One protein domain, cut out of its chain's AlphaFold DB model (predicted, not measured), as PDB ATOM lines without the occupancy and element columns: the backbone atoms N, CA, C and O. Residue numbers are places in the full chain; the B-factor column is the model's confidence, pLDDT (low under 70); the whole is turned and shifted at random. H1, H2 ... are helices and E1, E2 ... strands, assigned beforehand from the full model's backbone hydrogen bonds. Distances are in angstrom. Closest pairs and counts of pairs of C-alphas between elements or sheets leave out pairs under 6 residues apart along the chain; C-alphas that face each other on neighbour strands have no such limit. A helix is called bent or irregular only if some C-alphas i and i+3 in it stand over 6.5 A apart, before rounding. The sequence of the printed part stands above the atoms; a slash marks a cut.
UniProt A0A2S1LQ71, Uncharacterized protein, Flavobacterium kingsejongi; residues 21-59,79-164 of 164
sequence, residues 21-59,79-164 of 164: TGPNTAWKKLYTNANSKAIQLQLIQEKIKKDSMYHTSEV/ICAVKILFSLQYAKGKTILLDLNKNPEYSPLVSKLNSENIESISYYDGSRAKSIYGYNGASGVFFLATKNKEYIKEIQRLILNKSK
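What this domain is: This is residues 21 to 59 and 79 to 164 of the 164 residues of an uncharacterized protein of Flavobacterium kingsejongi (UniProt A0A2S1LQ71). A strongly twisted sheet of four strands has helices H2 and H5 over one face, with H3 between these two and only grazing the sheet. H4 stands at one end of the strands, at the sheet's level, and H1 lies off the sheet, near H2. The printed part has 125 residues, with named elements in the order H1 H2 E1 E2 H3 E3 H4 E4 H5; the sheet, E2 E1 E4 E3, is mixed, and the class is mixed, helices and strands. The whole is compact, with a radius of gyration of the C-alphas of 14.0 A and spans of 37 by 37 by 25 A.

How they stand to each other: H1, residues 21 to 32, is close to but not clearly touching H2, residues 37 to 51; their closest C-alphas, of Tyr 31 and Gln 40, are 5.8 A apart. E1, residues 85 to 91, and E2, residues 94 to 97, form an antiparallel hairpin, with N 88 and O 96 at 2.8 A. E4, residues 141 to 145, is parallel to E1, with N 87 and O 142 at 2.8 A, and antiparallel to E3, residues 120 to 124, with N 122 and O 143 at 2.9 A. H3, residues 104 to 111, only just touches residues 45 to 48 of H2, with 3 pairs of C-alphas within 8 A, the closest Gln 45 and Val 110 at 5.8 A. E2, H3 and E3 make a split strand-helix-strand unit, two strands running the same way with E1 and E4 between them; its crossover is right-handed. H4, residues 126 to 137, is closest to E4 at the C-alphas of Ala 129 and Val 141, 5.6 A. H5, residues 149 to 162, touches H3, the closest C-alphas being Leu 109 and Ile 155, 7.2 A. H2 and H5 are on the same face, each at a height over the sheet of 10.3 A. Every O i to N i+4 pair is within hydrogen-bond range in H1, H2 and H5, against 2 of 4 in H3 and 4 of 8 in H4.

Where its parts are: H1 begins at C-alpha 21 (165.848, 128.254, 170.957); H2 is 20.6 A long, E1 18.6 A and H5 20.3 A, ending at C-alpha 162 (166.975, 119.295, 139.558). H3 and H4 are irregular: C-alphas 105 and 108 are 7.2 A apart, and 132 and 135 are 9.3 A apart.

The domain as a whole: The C-alphas farthest apart, of Asn 33 and Lys 164, are 42.6 A apart. Residues 60 to 78 are not printed, and C-alphas 59 and 79 are 13.2 A apart across this cut. Of the links printed whole, none is long. Residues 55 to 59, 79 to 81 and 164 have pLDDT under 70.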
ATOM      1  N   THR A  21     165.262 128.972 169.796       80.38
ATOM      2  CA  THR A  21     165.848 128.254 170.957       80.38
ATOM      3  C   THR A  21     164.772 127.636 171.860       80.38
ATOM      4  O   THR A  21     164.754 126.421 172.091       80.38
ATOM      5  N   GLY A  22     163.830 128.458 172.335       83.25
ATOM      6  CA  GLY A  22     162.692 128.009 173.142       83.25
ATOM      7  C   GLY A  22     161.783 127.028 172.385       83.25
ATOM      8  O   GLY A  22     161.584 125.907 172.861       83.25
ATOM      9  N   PRO A  23     161.291 127.385 171.181       89.25
ATOM     10  CA  PRO A  23     160.477 126.493 170.355       89.25
ATOM     11  C   PRO A  23     161.134 125.142 170.034       89.25
ATOM     12  O   PRO A  23     160.466 124.114 170.101       89.25
ATOM     13  N   ASN A  24     162.436 125.109 169.727       90.56
ATOM     14  CA  ASN A  24     163.172 123.867 169.469       90.56
ATOM     15  C   ASN A  24     163.279 123.019 170.735       90.56
ATOM     16  O   ASN A  24     163.130 121.802 170.666       90.56
ATOM     17  N   THR A  25     163.508 123.644 171.892       90.25
ATOM     18  CA  THR A  25     163.558 122.940 173.180       90.25
ATOM     19  C   THR A  25     162.205 122.315 173.519       90.25
ATOM     20  O   THR A  25     162.145 121.144 173.892       90.25
ATOM     21  N   ALA A  26     161.111 123.062 173.343       94.19
ATOM     22  CA  ALA A  26     159.759 122.555 173.554       94.19
ATOM     23  C   ALA A  26     159.421 121.415 172.581       94.19
ATOM     24  O   ALA A  26     158.965 120.355 173.004       94.19
ATOM     25  N   TRP A  27     159.718 121.592 171.290       96.56
ATOM     26  CA  TRP A  27     159.470 120.568 170.277       96.56
ATOM     27  C   TRP A  27     160.270 119.284 170.537       96.56
ATOM     28  O   TRP A  27     159.712 118.197 170.430       96.56
ATOM     29  N   LYS A  28     161.541 119.377 170.959       95.44
ATOM     30  CA  LYS A  28     162.343 118.193 171.315       95.44
ATOM     31  C   LYS A  28     161.729 117.414 172.476       95.44
ATOM     32  O   LYS A  28     161.704 116.193 172.416       95.44
ATOM     33  N   LYS A  29     161.189 118.094 173.497       96.38
ATOM     34  CA  LYS A  29     160.472 117.424 174.598       96.38
ATOM     35  C   LYS A  29     159.243 116.669 174.088       96.38
ATOM     36  O   LYS A  29     159.054 115.515 174.453       96.38
ATOM     37  N   LEU A  30     158.449 117.293 173.214       97.50
ATOM     38  CA  LEU A  30     157.300 116.636 172.577       97.50
ATOM     39  C   LEU A  30     157.734 115.411 171.760       97.50
ATOM     40  O   LEU A  30     157.149 114.343 171.906       97.50
ATOM     41  N   TYR A  31     158.794 115.545 170.961       97.56
ATOM     42  CA  TYR A  31     159.360 114.455 170.168       97.56
ATOM     43  C   TYR A  31     159.859 113.289 171.037       97.56
ATOM     44  O   TYR A  31     159.562 112.132 170.748       97.56
ATOM     45  N   THR A  32     160.609 113.574 172.107       95.44
ATOM     46  CA  THR A  32     161.152 112.551 173.014       95.44
ATOM     47  C   THR A  32     160.049 111.816 173.774       95.44
ATOM     48  O   THR A  32     160.182 110.621 174.017       95.44
ATOM     49  N   ASN A  33     158.953 112.501 174.101       97.19
ATOM     50  CA  ASN A  33     157.812 111.918 174.807       97.19
ATOM     51  C   ASN A  33     156.808 111.213 173.878       97.19
ATOM     52  O   ASN A  33     155.824 110.647 174.359       97.19
ATOM     53  N   ALA A  34     157.013 111.248 172.558       96.88
ATOM     54  CA  ALA A  34     156.143 110.564 171.612       96.88
ATOM     55  C   ALA A  34     156.211 109.041 171.818       96.88
ATOM     56  O   ALA A  34     157.282 108.439 171.776       96.88
ATOM     57  N   ASN A  35     155.052 108.407 171.990       94.31
ATOM     58  CA  ASN A  35     154.947 106.983 172.329       94.31
ATOM     59  C   ASN A  35     155.102 106.029 171.127       94.31
ATOM     60  O   ASN A  35     155.015 104.814 171.286       94.31
ATOM     61  N   SER A  36     155.293 106.558 169.915       96.81
ATOM     62  CA  SER A  36     155.446 105.749 168.710       96.81
ATOM     63  C   SER A  36     156.248 106.467 167.630       96.81
ATOM     64  O   SER A  36     156.245 107.696 167.516       96.81
ATOM     65  N   LYS A  37     156.880 105.672 166.762       96.56
ATOM     66  CA  LYS A  37     157.583 106.158 165.568       96.56
ATOM     67  C   LYS A  37     156.654 106.906 164.603       96.56
ATOM     68  O   LYS A  37     157.087 107.852 163.956       96.56
ATOM     69  N   ALA A  38     155.381 106.513 164.528       97.50
ATOM     70  CA  ALA A  38     154.392 107.195 163.697       97.50
ATOM     71  C   ALA A  38     154.186 108.649 164.156       97.50
ATOM     72  O   ALA A  38     154.275 109.563 163.337       97.50
ATOM     73  N   ILE A  39     154.015 108.871 165.466       98.12
ATOM     74  CA  ILE A  39     153.893 110.220 166.040       98.12
ATOM     75  C   ILE A  39     155.198 111.003 165.876       98.12
ATOM     76  O   ILE A  39     155.173 112.168 165.489       98.12
ATOM     77  N   GLN A  40     156.355 110.372 166.106       98.38
ATOM     78  CA  GLN A  40     157.655 111.014 165.874       98.38
ATOM     79  C   GLN A  40     157.789 111.533 164.440       98.38
ATOM     80  O   GLN A  40     158.225 112.664 164.230       98.38
ATOM     81  N   LEU A  41     157.388 110.736 163.450       98.50
ATOM     82  CA  LEU A  41     157.443 111.134 162.048       98.50
ATOM     83  C   LEU A  41     156.447 112.251 161.730       98.50
ATOM     84  O   LEU A  41     156.834 113.191 161.044       98.50
ATOM     85  N   GLN A  42     155.229 112.222 162.277       98.31
ATOM     86  CA  GLN A  42     154.274 113.332 162.151       98.31
ATOM     87  C   GLN A  42     154.853 114.644 162.700       98.31
ATOM     88  O   GLN A  42     154.878 115.648 161.989       98.31
ATOM     89  N   LEU A  43     155.433 114.613 163.905       98.50
ATOM     90  CA  LEU A  43     156.087 115.776 164.511       98.50
ATOM     91  C   LEU A  43     157.247 116.303 163.657       98.50
ATOM     92  O   LEU A  43     157.463 117.514 163.601       98.50
ATOM     93  N   ILE A  44     157.997 115.419 162.991       98.56
ATOM     94  CA  ILE A  44     159.059 115.799 162.050       98.56
ATOM     95  C   ILE A  44     158.475 116.485 160.811       98.56
ATOM     96  O   ILE A  44     158.976 117.537 160.417       98.56
ATOM     97  N   GLN A  45     157.413 115.938 160.210       98.50
ATOM     98  CA  GLN A  45     156.760 116.557 159.052       98.50
ATOM     99  C   GLN A  45     156.278 117.972 159.373       98.50
ATOM    100  O   GLN A  45     156.557 118.914 158.630       98.50
ATOM    101  N   GLU A  46     155.569 118.116 160.493       98.00
ATOM    102  CA  GLU A  46     155.060 119.397 160.975       98.00
ATOM    103  C   GLU A  46     156.195 120.373 161.256       98.00
ATOM    104  O   GLU A  46     156.105 121.540 160.882       98.00
ATOM    105  N   LYS A  47     157.290 119.902 161.864       97.06
ATOM    106  CA  LYS A  47     158.454 120.739 162.155       97.06
ATOM    107  C   LYS A  47     159.119 121.254 160.891       97.06
ATOM    108  O   LYS A  47     159.383 122.446 160.818       97.06
ATOM    109  N   ILE A  48     159.347 120.395 159.895       96.38
ATOM    110  CA  ILE A  48     159.939 120.795 158.611       96.38
ATOM    111  C   ILE A  48     159.057 121.844 157.918       96.38
ATOM    112  O   ILE A  48     159.567 122.866 157.463       96.38
ATOM    113  N   LYS A  49     157.737 121.618 157.874       95.19
ATOM    114  CA  LYS A  49     156.765 122.542 157.261       95.19
ATOM    115  C   LYS A  49     156.657 123.860 158.028       95.19
ATOM    116  O   LYS A  49     156.636 124.923 157.428       95.19
ATOM    117  N   LYS A  50     156.612 123.818 159.358       92.06
ATOM    118  CA  LYS A  50     156.534 125.021 160.194       92.06
ATOM    119  C   LYS A  50     157.818 125.836 160.111       92.06
ATOM    120  O   LYS A  50     157.764 127.050 159.971       92.06
ATOM    121  N   ASP A  51     158.974 125.180 160.174       89.06
ATOM    122  CA  ASP A  51     160.265 125.862 160.127       89.06
ATOM    123  C   ASP A  51     160.631 126.324 158.707       89.06
ATOM    124  O   ASP A  51     161.615 127.050 158.530       89.06
ATOM    125  N   SER A  52     159.845 125.957 157.684       87.12
ATOM    126  CA  SER A  52     160.053 126.456 156.330       87.12
ATOM    127  C   SER A  52     159.725 127.944 156.180       87.12
ATOM    128  O   SER A  52     160.085 128.508 155.162       87.12
ATOM    129  N   MET A  53     159.116 128.594 157.178       79.81
ATOM    130  CA  MET A  53     158.894 130.048 157.183       79.81
ATOM    131  C   MET A  53     160.124 130.874 157.596       79.81
ATOM    132  O   MET A  53     160.123 132.088 157.430       79.81
ATOM    133  N   TYR A  54     161.139 130.247 158.197       74.31
ATOM    134  CA  TYR A  54     162.358 130.946 158.616       74.31
ATOM    135  C   TYR A  54     163.426 130.805 157.537       74.31
ATOM    136  O   TYR A  54     163.569 129.733 156.953       74.31
ATOM    137  N   HIS A  55     164.246 131.828 157.332       67.88
ATOM    138  CA  HIS A  55     165.443 131.715 156.503       67.88
ATOM    139  C   HIS A  55     166.649 131.413 157.397       67.88
ATOM    140  O   HIS A  55     166.800 131.965 158.488       67.88
ATOM    141  N   THR A  56     167.490 130.475 156.970       60.25
ATOM    142  CA  THR A  56     168.733 130.171 157.685       60.25
ATOM    143  C   THR A  56     169.779 131.188 157.238       60.25
ATOM    144  O   THR A  56     170.019 131.295 156.039       60.25
ATOM    145  N   SER A  57     170.393 131.920 158.173       50.94
ATOM    146  CA  SER A  57     171.464 132.877 157.856       50.94
ATOM    147  C   SER A  57     172.587 132.177 157.083       50.94
ATOM    148  O   SER A  57     173.190 131.232 157.590       50.94
ATOM    149  N   GLU A  58     172.864 132.630 155.858       46.25
ATOM    150  CA  GLU A  58     174.003 132.154 155.056       46.25
ATOM    151  C   GLU A  58     175.336 132.673 155.597       46.25
ATOM    152  O   GLU A  58     176.386 132.066 155.379       46.25
ATOM    153  N   VAL A  59     175.294 133.773 156.351       46.38
ATOM    154  CA  VAL A  59     176.465 134.319 157.023       46.38
ATOM    155  C   VAL A  59     176.787 133.408 158.206       46.38
ATOM    156  O   VAL A  59     175.912 133.217 159.066       46.38
ATOM    157  N   ILE A  79     164.069 136.900 160.249       47.75
ATOM    158  CA  ILE A  79     164.168 136.227 161.537       47.75
ATOM    159  C   ILE A  79     165.260 135.159 161.440       47.75
ATOM    160  O   ILE A  79     165.007 134.023 161.040       47.75
ATOM    161  N   CYS A  80     166.491 135.532 161.788       52.72
ATOM    162  CA  CYS A  80     167.639 134.643 161.791       52.72
ATOM    163  C   CYS A  80     167.425 133.601 162.888       52.72
ATOM    164  O   CYS A  80     167.406 133.924 164.078       52.72
ATOM    165  N   ALA A  81     167.245 132.341 162.497       62.91
ATOM    166  CA  ALA A  81     167.037 131.265 163.449       62.91
ATOM    167  C   ALA A  81     167.780 129.992 163.042       62.91
ATOM    168  O   ALA A  81     167.746 129.563 161.890       62.91
ATOM    169  N   VAL A  82     168.429 129.353 164.015       76.19
ATOM    170  CA  VAL A  82     169.074 128.055 163.803       76.19
ATOM    171  C   VAL A  82     168.012 126.961 163.897       76.19
ATOM    172  O   VAL A  82     167.556 126.598 164.987       76.19
ATOM    173  N   LYS A  83     167.605 126.432 162.745       86.25
ATOM    174  CA  LYS A  83     166.634 125.337 162.646       86.25
ATOM    175  C   LYS A  83     167.229 124.015 163.104       86.25
ATOM    176  O   LYS A  83     168.431 123.788 162.999       86.25
ATOM    177  N   ILE A  84     166.364 123.113 163.553       91.88
ATOM    178  CA  ILE A  84     166.717 121.695 163.616       91.88
ATOM    179  C   ILE A  84     166.793 121.180 162.177       91.88
ATOM    180  O   ILE A  84     165.887 121.424 161.383       91.88
ATOM    181  N   LEU A  85     167.871 120.476 161.840       94.19
ATOM    182  CA  LEU A  85     168.067 119.927 160.501       94.19
ATOM    183  C   LEU A  85     167.521 118.501 160.397       94.19
ATOM    184  O   LEU A  85     167.582 117.730 161.356       94.19
ATOM    185  N   PHE A  86     167.049 118.132 159.207       97.62
ATOM    186  CA  PHE A  86     166.524 116.800 158.910       97.62
ATOM    187  C   PHE A  86     167.210 116.244 157.664       97.62
ATOM    188  O   PHE A  86     166.965 116.697 156.549       97.62
ATOM    189  N   SER A  87     168.095 115.273 157.858       97.44
ATOM    190  CA  SER A  87     168.856 114.619 156.795       97.44
ATOM    191  C   SER A  87     168.245 113.264 156.474       97.44
ATOM    192  O   SER A  87     168.151 112.419 157.358       97.44
ATOM    193  N   LEU A  88     167.898 113.019 155.213       98.44
ATOM    194  CA  LEU A  88     167.371 111.742 154.737       98.44
ATOM    195  C   LEU A  88     168.428 110.985 153.935       98.44
ATOM    196  O   LEU A  88     168.805 111.387 152.834       98.44
ATOM    197  N   GLN A  89     168.892 109.868 154.485       98.00
ATOM    198  CA  GLN A  89     169.740 108.901 153.807       98.00
ATOM    199  C   GLN A  89     168.884 107.933 152.988       98.00
ATOM    200  O   GLN A  89     168.030 107.238 153.537       98.00
ATOM    201  N   TYR A  90     169.149 107.864 151.684       96.88
ATOM    202  CA  TYR A  90     168.420 107.001 150.743       96.88
ATOM    203  C   TYR A  90     169.315 105.956 150.060       96.88
ATOM    204  O   TYR A  90     168.823 105.040 149.409       96.88
ATOM    205  N   ALA A  91     170.636 106.082 150.198       95.31
ATOM    206  CA  ALA A  91     171.605 105.059 149.826       95.31
ATOM    207  C   ALA A  91     172.899 105.235 150.636       95.31
ATOM    208  O   ALA A  91     173.113 106.261 151.290       95.31
ATOM    209  N   LYS A  92     173.798 104.247 150.571       93.44
ATOM    210  CA  LYS A  92     175.117 104.332 151.213       93.44
ATOM    211  C   LYS A  92     175.860 105.579 150.722       93.44
ATOM    212  O   LYS A  92     176.068 105.746 149.525       93.44
ATOM    213  N   GLY A  93     176.227 106.453 151.659       91.94
ATOM    214  CA  GLY A  93     176.911 107.718 151.370       91.94
ATOM    215  C   GLY A  93     176.066 108.778 150.652       91.94
ATOM    216  O   GLY A  93     176.608 109.821 150.313       91.94
ATOM    217  N   LYS A  94     174.764 108.547 150.420       95.38
ATOM    218  CA  LYS A  94     173.884 109.515 149.752       95.38
ATOM    219  C   LYS A  94     172.791 110.009 150.692       95.38
ATOM    220  O   LYS A  94     171.945 109.230 151.141       95.38
ATOM    221  N   THR A  95     172.809 111.310 150.951       96.25
ATOM    222  CA  THR A  95     171.853 112.009 151.809       96.25
ATOM    223  C   THR A  95     171.298 113.244 151.108       96.25
ATOM    224  O   THR A  95     171.956 113.832 150.251       96.25
ATOM    225  N   ILE A  96     170.082 113.638 151.477       96.69
ATOM    226  CA  ILE A  96     169.518 114.954 151.163       96.69
ATOM    227  C   ILE A  96     169.120 115.663 152.451       96.69
ATOM    228  O   ILE A  96     168.688 115.022 153.409       96.69
ATOM    229  N   LEU A  97     169.235 116.988 152.468       95.75
ATOM    230  CA  LEU A  97     168.680 117.812 153.534       95.75
ATOM    231  C   LEU A  97     167.232 118.168 153.174       95.75
ATOM    232  O   LEU A  97     166.984 118.778 152.134       95.75
ATOM    233  N   LEU A  98     166.284 117.798 154.032       96.44
ATOM    234  CA  LEU A  98     164.861 118.106 153.882       96.44
ATOM    235  C   LEU A  98     164.579 119.552 154.320       96.44
ATOM    236  O   LEU A  98     163.896 119.798 155.311       96.44
ATOM    237  N   ASP A  99     165.150 120.510 153.592       92.38
ATOM    238  CA  ASP A  99     164.927 121.943 153.786       92.38
ATOM    239  C   ASP A  99     164.051 122.491 152.658       92.38
ATOM    240  O   ASP A  99     164.519 122.664 151.530       92.38
ATOM    241  N   LEU A 100     162.785 122.773 152.979       93.00
ATOM    242  CA  LEU A 100     161.796 123.278 152.025       93.00
ATOM    243  C   LEU A 100     162.018 124.741 151.618       93.00
ATOM    244  O   LEU A 100     161.395 125.177 150.660       93.00
ATOM    245  N   ASN A 101     162.910 125.491 152.281       87.31
ATOM    246  CA  ASN A 101     163.330 126.800 151.757       87.31
ATOM    247  C   ASN A 101     164.280 126.645 150.574       87.31
ATOM    248  O   ASN A 101     164.211 127.403 149.617       87.31
ATOM    249  N   LYS A 102     165.184 125.663 150.659       87.81
ATOM    250  CA  LYS A 102     166.207 125.414 149.634       87.81
ATOM    251  C   LYS A 102     165.725 124.481 148.529       87.81
ATOM    252  O   LYS A 102     166.253 124.523 147.422       87.81
ATOM    253  N   ASN A 103     164.787 123.594 148.856       92.12
ATOM    254  CA  ASN A 103     164.243 122.586 147.954       92.12
ATOM    255  C   ASN A 103     162.721 122.458 148.176       92.12
ATOM    256  O   ASN A 103     162.268 121.467 148.766       92.12
ATOM    257  N   PRO A 104     161.906 123.456 147.776       93.06
ATOM    258  CA  PRO A 104     160.447 123.382 147.898       93.06
ATOM    259  C   PRO A 104     159.848 122.121 147.248       93.06
ATOM    260  O   PRO A 104     158.862 121.564 147.734       93.06
ATOM    261  N   GLU A 105     160.493 121.614 146.192       93.56
ATOM    262  CA  GLU A 105     160.148 120.385 145.479       93.56
ATOM    263  C   GLU A 105     160.221 119.116 146.346       93.56
ATOM    264  O   GLU A 105     159.682 118.080 145.960       93.56
ATOM    265  N   TYR A 106     160.832 119.171 147.536       96.56
ATOM    266  CA  TYR A 106     160.852 118.054 148.488       96.56
ATOM    267  C   TYR A 106     159.583 117.954 149.348       96.56
ATOM    268  O   TYR A 106     159.451 117.005 150.121       96.56
ATOM    269  N   SER A 107     158.616 118.868 149.212       96.25
ATOM    270  CA  SER A 107     157.344 118.818 149.955       96.25
ATOM    271  C   SER A 107     156.593 117.467 149.849       96.25
ATOM    272  O   SER A 107     156.127 116.962 150.884       96.25
ATOM    273  N   PRO A 108     156.526 116.800 148.673       95.94
ATOM    274  CA  PRO A 108     155.938 115.462 148.560       95.94
ATOM    275  C   PRO A 108     156.699 114.397 149.358       95.94
ATOM    276  O   PRO A 108     156.069 113.539 149.973       95.94
ATOM    277  N   LEU A 109     158.036 114.477 149.411       97.44
ATOM    278  CA  LEU A 109     158.859 113.568 150.217       97.44
ATOM    279  C   LEU A 109     158.567 113.755 151.705       97.44
ATOM    280  O   LEU A 109     158.280 112.790 152.412       97.44
ATOM    281  N   VAL A 110     158.558 115.007 152.174       98.06
ATOM    282  CA  VAL A 110     158.243 115.334 153.573       98.06
ATOM    283  C   VAL A 110     156.874 114.777 153.958       98.06
ATOM    284  O   VAL A 110     156.740 114.153 155.002       98.06
ATOM    285  N   SER A 111     155.867 114.916 153.096       97.62
ATOM    286  CA  SER A 111     154.513 114.419 153.384       97.62
ATOM    287  C   SER A 111     154.407 112.884 153.417       97.62
ATOM    288  O   SER A 111     153.431 112.346 153.934       97.62
ATOM    289  N   LYS A 112     155.418 112.169 152.909       97.81
ATOM    290  CA  LYS A 112     155.509 110.702 152.889       97.81
ATOM    291  C   LYS A 112     156.399 110.126 153.993       97.81
ATOM    292  O   LYS A 112     156.636 108.918 154.013       97.81
ATOM    293  N   LEU A 113     156.881 110.941 154.934       98.44
ATOM    294  CA  LEU A 113     157.632 110.457 156.095       98.44
ATOM    295  C   LEU A 113     156.713 109.658 157.034       98.44
ATOM    296  O   LEU A 113     156.043 110.218 157.895       98.44
ATOM    297  N   ASN A 114     156.684 108.339 156.872       98.06
ATOM    298  CA  ASN A 114     155.877 107.415 157.668       98.06
ATOM    299  C   ASN A 114     156.679 106.146 158.022       98.06
ATOM    300  O   ASN A 114     157.816 105.970 157.575       98.06
ATOM    301  N   SER A 115     156.107 105.277 158.858       97.12
ATOM    302  CA  SER A 115     156.795 104.075 159.354       97.12
ATOM    303  C   SER A 115     157.129 103.047 158.265       97.12
ATOM    304  O   SER A 115     158.018 102.230 158.485       97.12
ATOM    305  N   GLU A 116     156.453 103.091 157.113       97.38
ATOM    306  CA  GLU A 116     156.709 102.215 155.957       97.38
ATOM    307  C   GLU A 116     157.883 102.714 155.106       97.38
ATOM    308  O   GLU A 116     158.628 101.934 154.508       97.38
ATOM    309  N   ASN A 117     158.051 104.035 155.042       98.31
ATOM    310  CA  ASN A 117     159.076 104.684 154.239       98.31
ATOM    311  C   ASN A 117     160.364 104.911 155.019       98.31
ATOM    312  O   ASN A 117     161.439 104.863 154.429       98.31
ATOM    313  N   ILE A 118     160.299 105.147 156.326       98.44
ATOM    314  CA  ILE A 118     161.475 105.411 157.156       98.44
ATOM    315  C   ILE A 118     161.810 104.170 157.967       98.44
ATOM    316  O   ILE A 118     160.971 103.662 158.698       98.44
ATOM    317  N   GLU A 119     163.050 103.702 157.887       97.69
ATOM    318  CA  GLU A 119     163.572 102.569 158.652       97.69
ATOM    319  C   GLU A 119     164.018 103.011 160.047       97.69
ATOM    320  O   GLU A 119     163.587 102.441 161.051       97.69
ATOM    321  N   SER A 120     164.833 104.061 160.128       97.62
ATOM    322  CA  SER A 120     165.421 104.512 161.385       97.62
ATOM    323  C   SER A 120     165.475 106.030 161.480       97.62
ATOM    324  O   SER A 120     165.456 106.746 160.477       97.62
ATOM    325  N   ILE A 121     165.509 106.501 162.726       98.12
ATOM    326  CA  ILE A 121     165.660 107.902 163.092       98.12
ATOM    327  C   ILE A 121     166.744 107.957 164.161       98.12
ATOM    328  O   ILE A 121     166.674 107.240 165.157       98.12
ATOM    329  N   SER A 122     167.749 108.800 163.966       96.31
ATOM    330  CA  SER A 122     168.782 109.072 164.965       96.31
ATOM    331  C   SER A 122     168.965 110.575 165.118       96.31
ATOM    332  O   SER A 122     168.780 111.324 164.163       96.31
ATOM    333  N   TYR A 123     169.290 111.030 166.323       95.88
ATOM    334  CA  TYR A 123     169.467 112.448 166.622       95.88
ATOM    335  C   TYR A 123     170.899 112.716 167.062       95.88
ATOM    336  O   TYR A 123     171.394 112.065 167.982       95.88
ATOM    337  N   TYR A 124     171.552 113.676 166.410       93.94
ATOM    338  CA  TYR A 124     172.861 114.186 166.808       93.94
ATOM    339  C   TYR A 124     172.691 115.578 167.411       93.94
ATOM    340  O   TYR A 124     172.087 116.468 166.804       93.94
ATOM    341  N   ASP A 125     173.228 115.755 168.617       86.88
ATOM    342  CA  ASP A 125     173.193 117.027 169.328       86.88
ATOM    343  C   ASP A 125     174.087 118.090 168.686       86.88
ATOM    344  O   ASP A 125     174.855 117.810 167.768       86.88
ATOM    345  N   GLY A 126     173.998 119.319 169.194       74.38
ATOM    346  CA  GLY A 126     174.677 120.477 168.628       74.38
ATOM    347  C   GLY A 126     176.182 120.292 168.413       74.38
ATOM    348  O   GLY A 126     176.702 120.838 167.453       74.38
ATOM    349  N   SER A 127     176.907 119.528 169.234       81.31
ATOM    350  CA  SER A 127     178.355 119.346 169.045       81.31
ATOM    351  C   SER A 127     178.663 118.461 167.832       81.31
ATOM    352  O   SER A 127     179.396 118.868 166.928       81.31
ATOM    353  N   ARG A 128     178.017 117.294 167.765       89.56
ATOM    354  CA  ARG A 128     178.175 116.318 166.683       89.56
ATOM    355  C   ARG A 128     177.489 116.765 165.394       89.56
ATOM    356  O   ARG A 128     177.950 116.462 164.304       89.56
ATOM    357  N   ALA A 129     176.389 117.497 165.494       88.75
ATOM    358  CA  ALA A 129     175.717 118.086 164.348       88.75
ATOM    359  C   ALA A 129     176.549 119.219 163.734       88.75
ATOM    360  O   ALA A 129     176.641 119.301 162.508       88.75
ATOM    361  N   LYS A 130     177.206 120.052 164.558       85.69
ATOM    362  CA  LYS A 130     178.091 121.124 164.075       85.69
ATOM    363  C   LYS A 130     179.299 120.602 163.306       85.69
ATOM    364  O   LYS A 130     179.698 121.244 162.342       85.69
ATOM    365  N   SER A 131     179.857 119.446 163.671       88.38
ATOM    366  CA  SER A 131     180.977 118.875 162.908       88.38
ATOM    367  C   SER A 131     180.583 118.426 161.496       88.38
ATOM    368  O   SER A 131     181.454 118.287 160.645       88.38
ATOM    369  N   ILE A 132     179.285 118.231 161.232       89.25
ATOM    370  CA  ILE A 132     178.762 117.783 159.934       89.25
ATOM    371  C   ILE A 132     178.166 118.953 159.136       89.25
ATOM    372  O   ILE A 132     178.388 119.050 157.934       89.25
ATOM    373  N   TYR A 133     177.413 119.843 159.790       86.38
ATOM    374  CA  TYR A 133     176.631 120.905 159.135       86.38
ATOM    375  C   TYR A 133     177.087 122.326 159.486       86.38
ATOM    376  O   TYR A 133     176.404 123.298 159.150       86.38
ATOM    377  N   GLY A 134     178.213 122.474 160.185       83.94
ATOM    378  CA  GLY A 134     178.692 123.767 160.665       83.94
ATOM    379  C   GLY A 134     177.688 124.429 161.609       83.94
ATOM    380  O   GLY A 134     176.941 123.760 162.325       83.94
ATOM    381  N   TYR A 135     177.629 125.761 161.592       79.06
ATOM    382  CA  TYR A 135     176.749 126.536 162.474       79.06
ATOM    383  C   TYR A 135     175.260 126.173 162.331       79.06
ATOM    384  O   TYR A 135     174.524 126.167 163.316       79.06
ATOM    385  N   ASN A 136     174.832 125.754 161.136       80.38
ATOM    386  CA  ASN A 136     173.457 125.315 160.880       80.38
ATOM    387  C   ASN A 136     173.071 124.071 161.693       80.38
ATOM    388  O   ASN A 136     171.897 123.854 161.973       80.38
ATOM    389  N   GLY A 137     174.053 123.270 162.113       84.94
ATOM    390  CA  GLY A 137     173.851 122.118 162.986       84.94
ATOM    391  C   GLY A 137     173.731 122.460 164.473       84.94
ATOM    392  O   GLY A 137     173.541 121.548 165.272       84.94
ATOM    393  N   ALA A 138     173.837 123.727 164.897       84.12
ATOM    394  CA  ALA A 138     173.888 124.068 166.325       84.12
ATOM    395  C   ALA A 138     172.605 123.699 167.098       84.12
ATOM    396  O   ALA A 138     172.685 123.349 168.275       84.12
ATOM    397  N   SER A 139     171.448 123.668 166.428       86.81
ATOM    398  CA  SER A 139     170.181 123.193 167.008       86.81
ATOM    399  C   SER A 139     170.008 121.669 166.952       86.81
ATOM    400  O   SER A 139     169.013 121.154 167.469       86.81
ATOM    401  N   GLY A 140     170.978 120.937 166.403       91.06
ATOM    402  CA  GLY A 140     170.961 119.485 166.233       91.06
ATOM    403  C   GLY A 140     170.413 119.031 164.878       91.06
ATOM    404  O   GLY A 140     169.772 119.795 164.151       91.06
ATOM    405  N   VAL A 141     170.677 117.765 164.540       95.62
ATOM    406  CA  VAL A 141     170.265 117.136 163.275       95.62
ATOM    407  C   VAL A 141     169.604 115.792 163.550       95.62
ATOM    408  O   VAL A 141     170.158 114.955 164.262       95.62
ATOM    409  N   PHE A 142     168.452 115.558 162.931       97.81
ATOM    410  CA  PHE A 142     167.844 114.239 162.819       97.81
ATOM    411  C   PHE A 142     168.278 113.577 161.514       97.81
ATOM    412  O   PHE A 142     168.071 114.118 160.429       97.81
ATOM    413  N   PHE A 143     168.863 112.392 161.621       97.75
ATOM    414  CA  PHE A 143     169.199 111.526 160.503       97.75
ATOM    415  C   PHE A 143     168.126 110.454 160.362       97.75
ATOM    416  O   PHE A 143     167.966 109.592 161.229       97.75
ATOM    417  N   LEU A 144     167.403 110.527 159.255       98.50
ATOM    418  CA  LEU A 144     166.419 109.560 158.806       98.50
ATOM    419  C   LEU A 144     167.092 108.628 157.801       98.50
ATOM    420  O   LEU A 144     167.812 109.101 156.923       98.50
ATOM    421  N   ALA A 145     166.834 107.328 157.884       98.31
ATOM    422  CA  ALA A 145     167.255 106.380 156.856       98.31
ATOM    423  C   ALA A 145     166.044 105.667 156.261       98.31
ATOM    424  O   ALA A 145     165.106 105.319 156.978       98.31
ATOM    425  N   THR A 146     166.074 105.432 154.952       98.38
ATOM    426  CA  THR A 146     165.082 104.617 154.249       98.38
ATOM    427  C   THR A 146     165.743 103.451 153.520       98.38
ATOM    428  O   THR A 146     166.823 103.586 152.947       98.38
ATOM    429  N   LYS A 147     165.054 102.307 153.513       96.94
ATOM    430  CA  LYS A 147     165.303 101.172 152.608       96.94
ATOM    431  C   LYS A 147     164.116 100.902 151.679       96.94
ATOM    432  O   LYS A 147     164.126  99.923 150.933       96.94
ATOM    433  N   ASN A 148     163.088 101.750 151.723       98.19
ATOM    434  CA  ASN A 148     161.895 101.587 150.908       98.19
ATOM    435  C   ASN A 148     162.234 101.917 149.448       98.19
ATOM    436  O   ASN A 148     162.565 103.052 149.113       98.19
ATOM    437  N   LYS A 149     162.164 100.907 148.576       97.88
ATOM    438  CA  LYS A 149     162.598 101.022 147.176       97.88
ATOM    439  C   LYS A 149     161.786 102.052 146.390       97.88
ATOM    440  O   LYS A 149     162.370 102.779 145.592       97.88
ATOM    441  N   GLU A 150     160.476 102.128 146.610       97.81
ATOM    442  CA  GLU A 150     159.617 103.078 145.896       97.81
ATOM    443  C   GLU A 150     159.878 104.511 146.356       97.81
ATOM    444  O   GLU A 150     160.038 105.410 145.531       97.81
ATOM    445  N   TYR A 151     160.057 104.709 147.662       98.00
ATOM    446  CA  TYR A 151     160.426 106.011 148.199       98.00
ATOM    447  C   TYR A 151     161.813 106.463 147.714       98.00
ATOM    448  O   TYR A 151     161.995 107.611 147.314       98.00
ATOM    449  N   ILE A 152     162.785 105.545 147.637       98.12
ATOM    450  CA  ILE A 152     164.115 105.814 147.068       98.12
ATOM    451  C   ILE A 152     164.025 106.241 145.596       98.12
ATOM    452  O   ILE A 152     164.688 107.204 145.207       98.12
ATOM    453  N   LYS A 153     163.206 105.570 144.774       97.25
ATOM    454  CA  LYS A 153     162.999 105.957 143.366       97.25
ATOM    455  C   LYS A 153     162.424 107.368 143.245       97.25
ATOM    456  O   LYS A 153     162.827 108.118 142.359       97.25
ATOM    457  N   GLU A 154     161.499 107.741 144.126       96.38
ATOM    458  CA  GLU A 154     160.915 109.084 144.147       96.38
ATOM    459  C   GLU A 154     161.951 110.156 144.505       96.38
ATOM    460  O   GLU A 154     162.062 111.159 143.797       96.38
ATOM    461  N   ILE A 155     162.773 109.904 145.530       96.94
ATOM    462  CA  ILE A 155     163.896 110.775 145.904       96.94
ATOM    463  C   ILE A 155     164.842 110.965 144.712       96.94
ATOM    464  O   ILE A 155     165.182 112.089 144.351       96.94
ATOM    465  N   GLN A 156     165.242 109.868 144.065       95.75
ATOM    466  CA  GLN A 156     166.149 109.908 142.918       95.75
ATOM    467  C   GLN A 156     165.558 110.674 141.733       95.75
ATOM    468  O   GLN A 156     166.277 111.438 141.093       95.75
ATOM    469  N   ARG A 157     164.258 110.516 141.456       94.94
ATOM    470  CA  ARG A 157     163.572 111.255 140.390       94.94
ATOM    471  C   ARG A 157     163.623 112.765 140.631       94.94
ATOM    472  O   ARG A 157     163.924 113.507 139.703       94.94
ATOM    473  N   LEU A 158     163.373 113.211 141.863       93.69
ATOM    474  CA  LEU A 158     163.437 114.632 142.215       93.69
ATOM    475  C   LEU A 158     164.859 115.189 142.078       93.69
ATOM    476  O   LEU A 158     165.041 116.250 141.489       93.69
ATOM    477  N   ILE A 159     165.870 114.444 142.538       91.12
ATOM    478  CA  ILE A 159     167.279 114.846 142.403       91.12
ATOM    479  C   ILE A 159     167.687 114.949 140.927       91.12
ATOM    480  O   ILE A 159     168.316 115.926 140.536       91.12
ATOM    481  N   LEU A 160     167.323 113.967 140.095       88.44
ATOM    482  CA  LEU A 160     167.655 113.969 138.665       88.44
ATOM    483  C   LEU A 160     166.991 115.124 137.911       88.44
ATOM    484  O   LEU A 160     167.610 115.699 137.020       88.44
ATOM    485  N   ASN A 161     165.750 115.463 138.263       85.44
ATOM    486  CA  ASN A 161     165.031 116.570 137.637       85.44
ATOM    487  C   ASN A 161     165.628 117.937 137.991       85.44
ATOM    488  O   ASN A 161     165.506 118.854 137.194       85.44
ATOM    489  N   LYS A 162     166.288 118.065 139.147       77.19
ATOM    490  CA  LYS A 162     166.975 119.295 139.558       77.19
ATOM    491  C   LYS A 162     168.278 119.553 138.790       77.19
ATOM    492  O   LYS A 162     168.711 120.692 138.680       77.19
ATOM    493  N   SER A 163     168.924 118.497 138.297       71.44
ATOM    494  CA  SER A 163     170.196 118.590 137.565       71.44
ATOM    495  C   SER A 163     170.037 118.917 136.074       71.44
ATOM    496  O   SER A 163     171.038 118.910 135.358       71.44
ATOM    497  N   LYS A 164     168.806 119.126 135.598       56.72
ATOM    498  CA  LYS A 164     168.488 119.544 134.228       56.72
ATOM    499  C   LYS A 164     168.105 121.014 134.215       56.72
ATOM    500  O   LYS A 164     168.504 121.681 133.241       56.72
TER     501      LYS A 164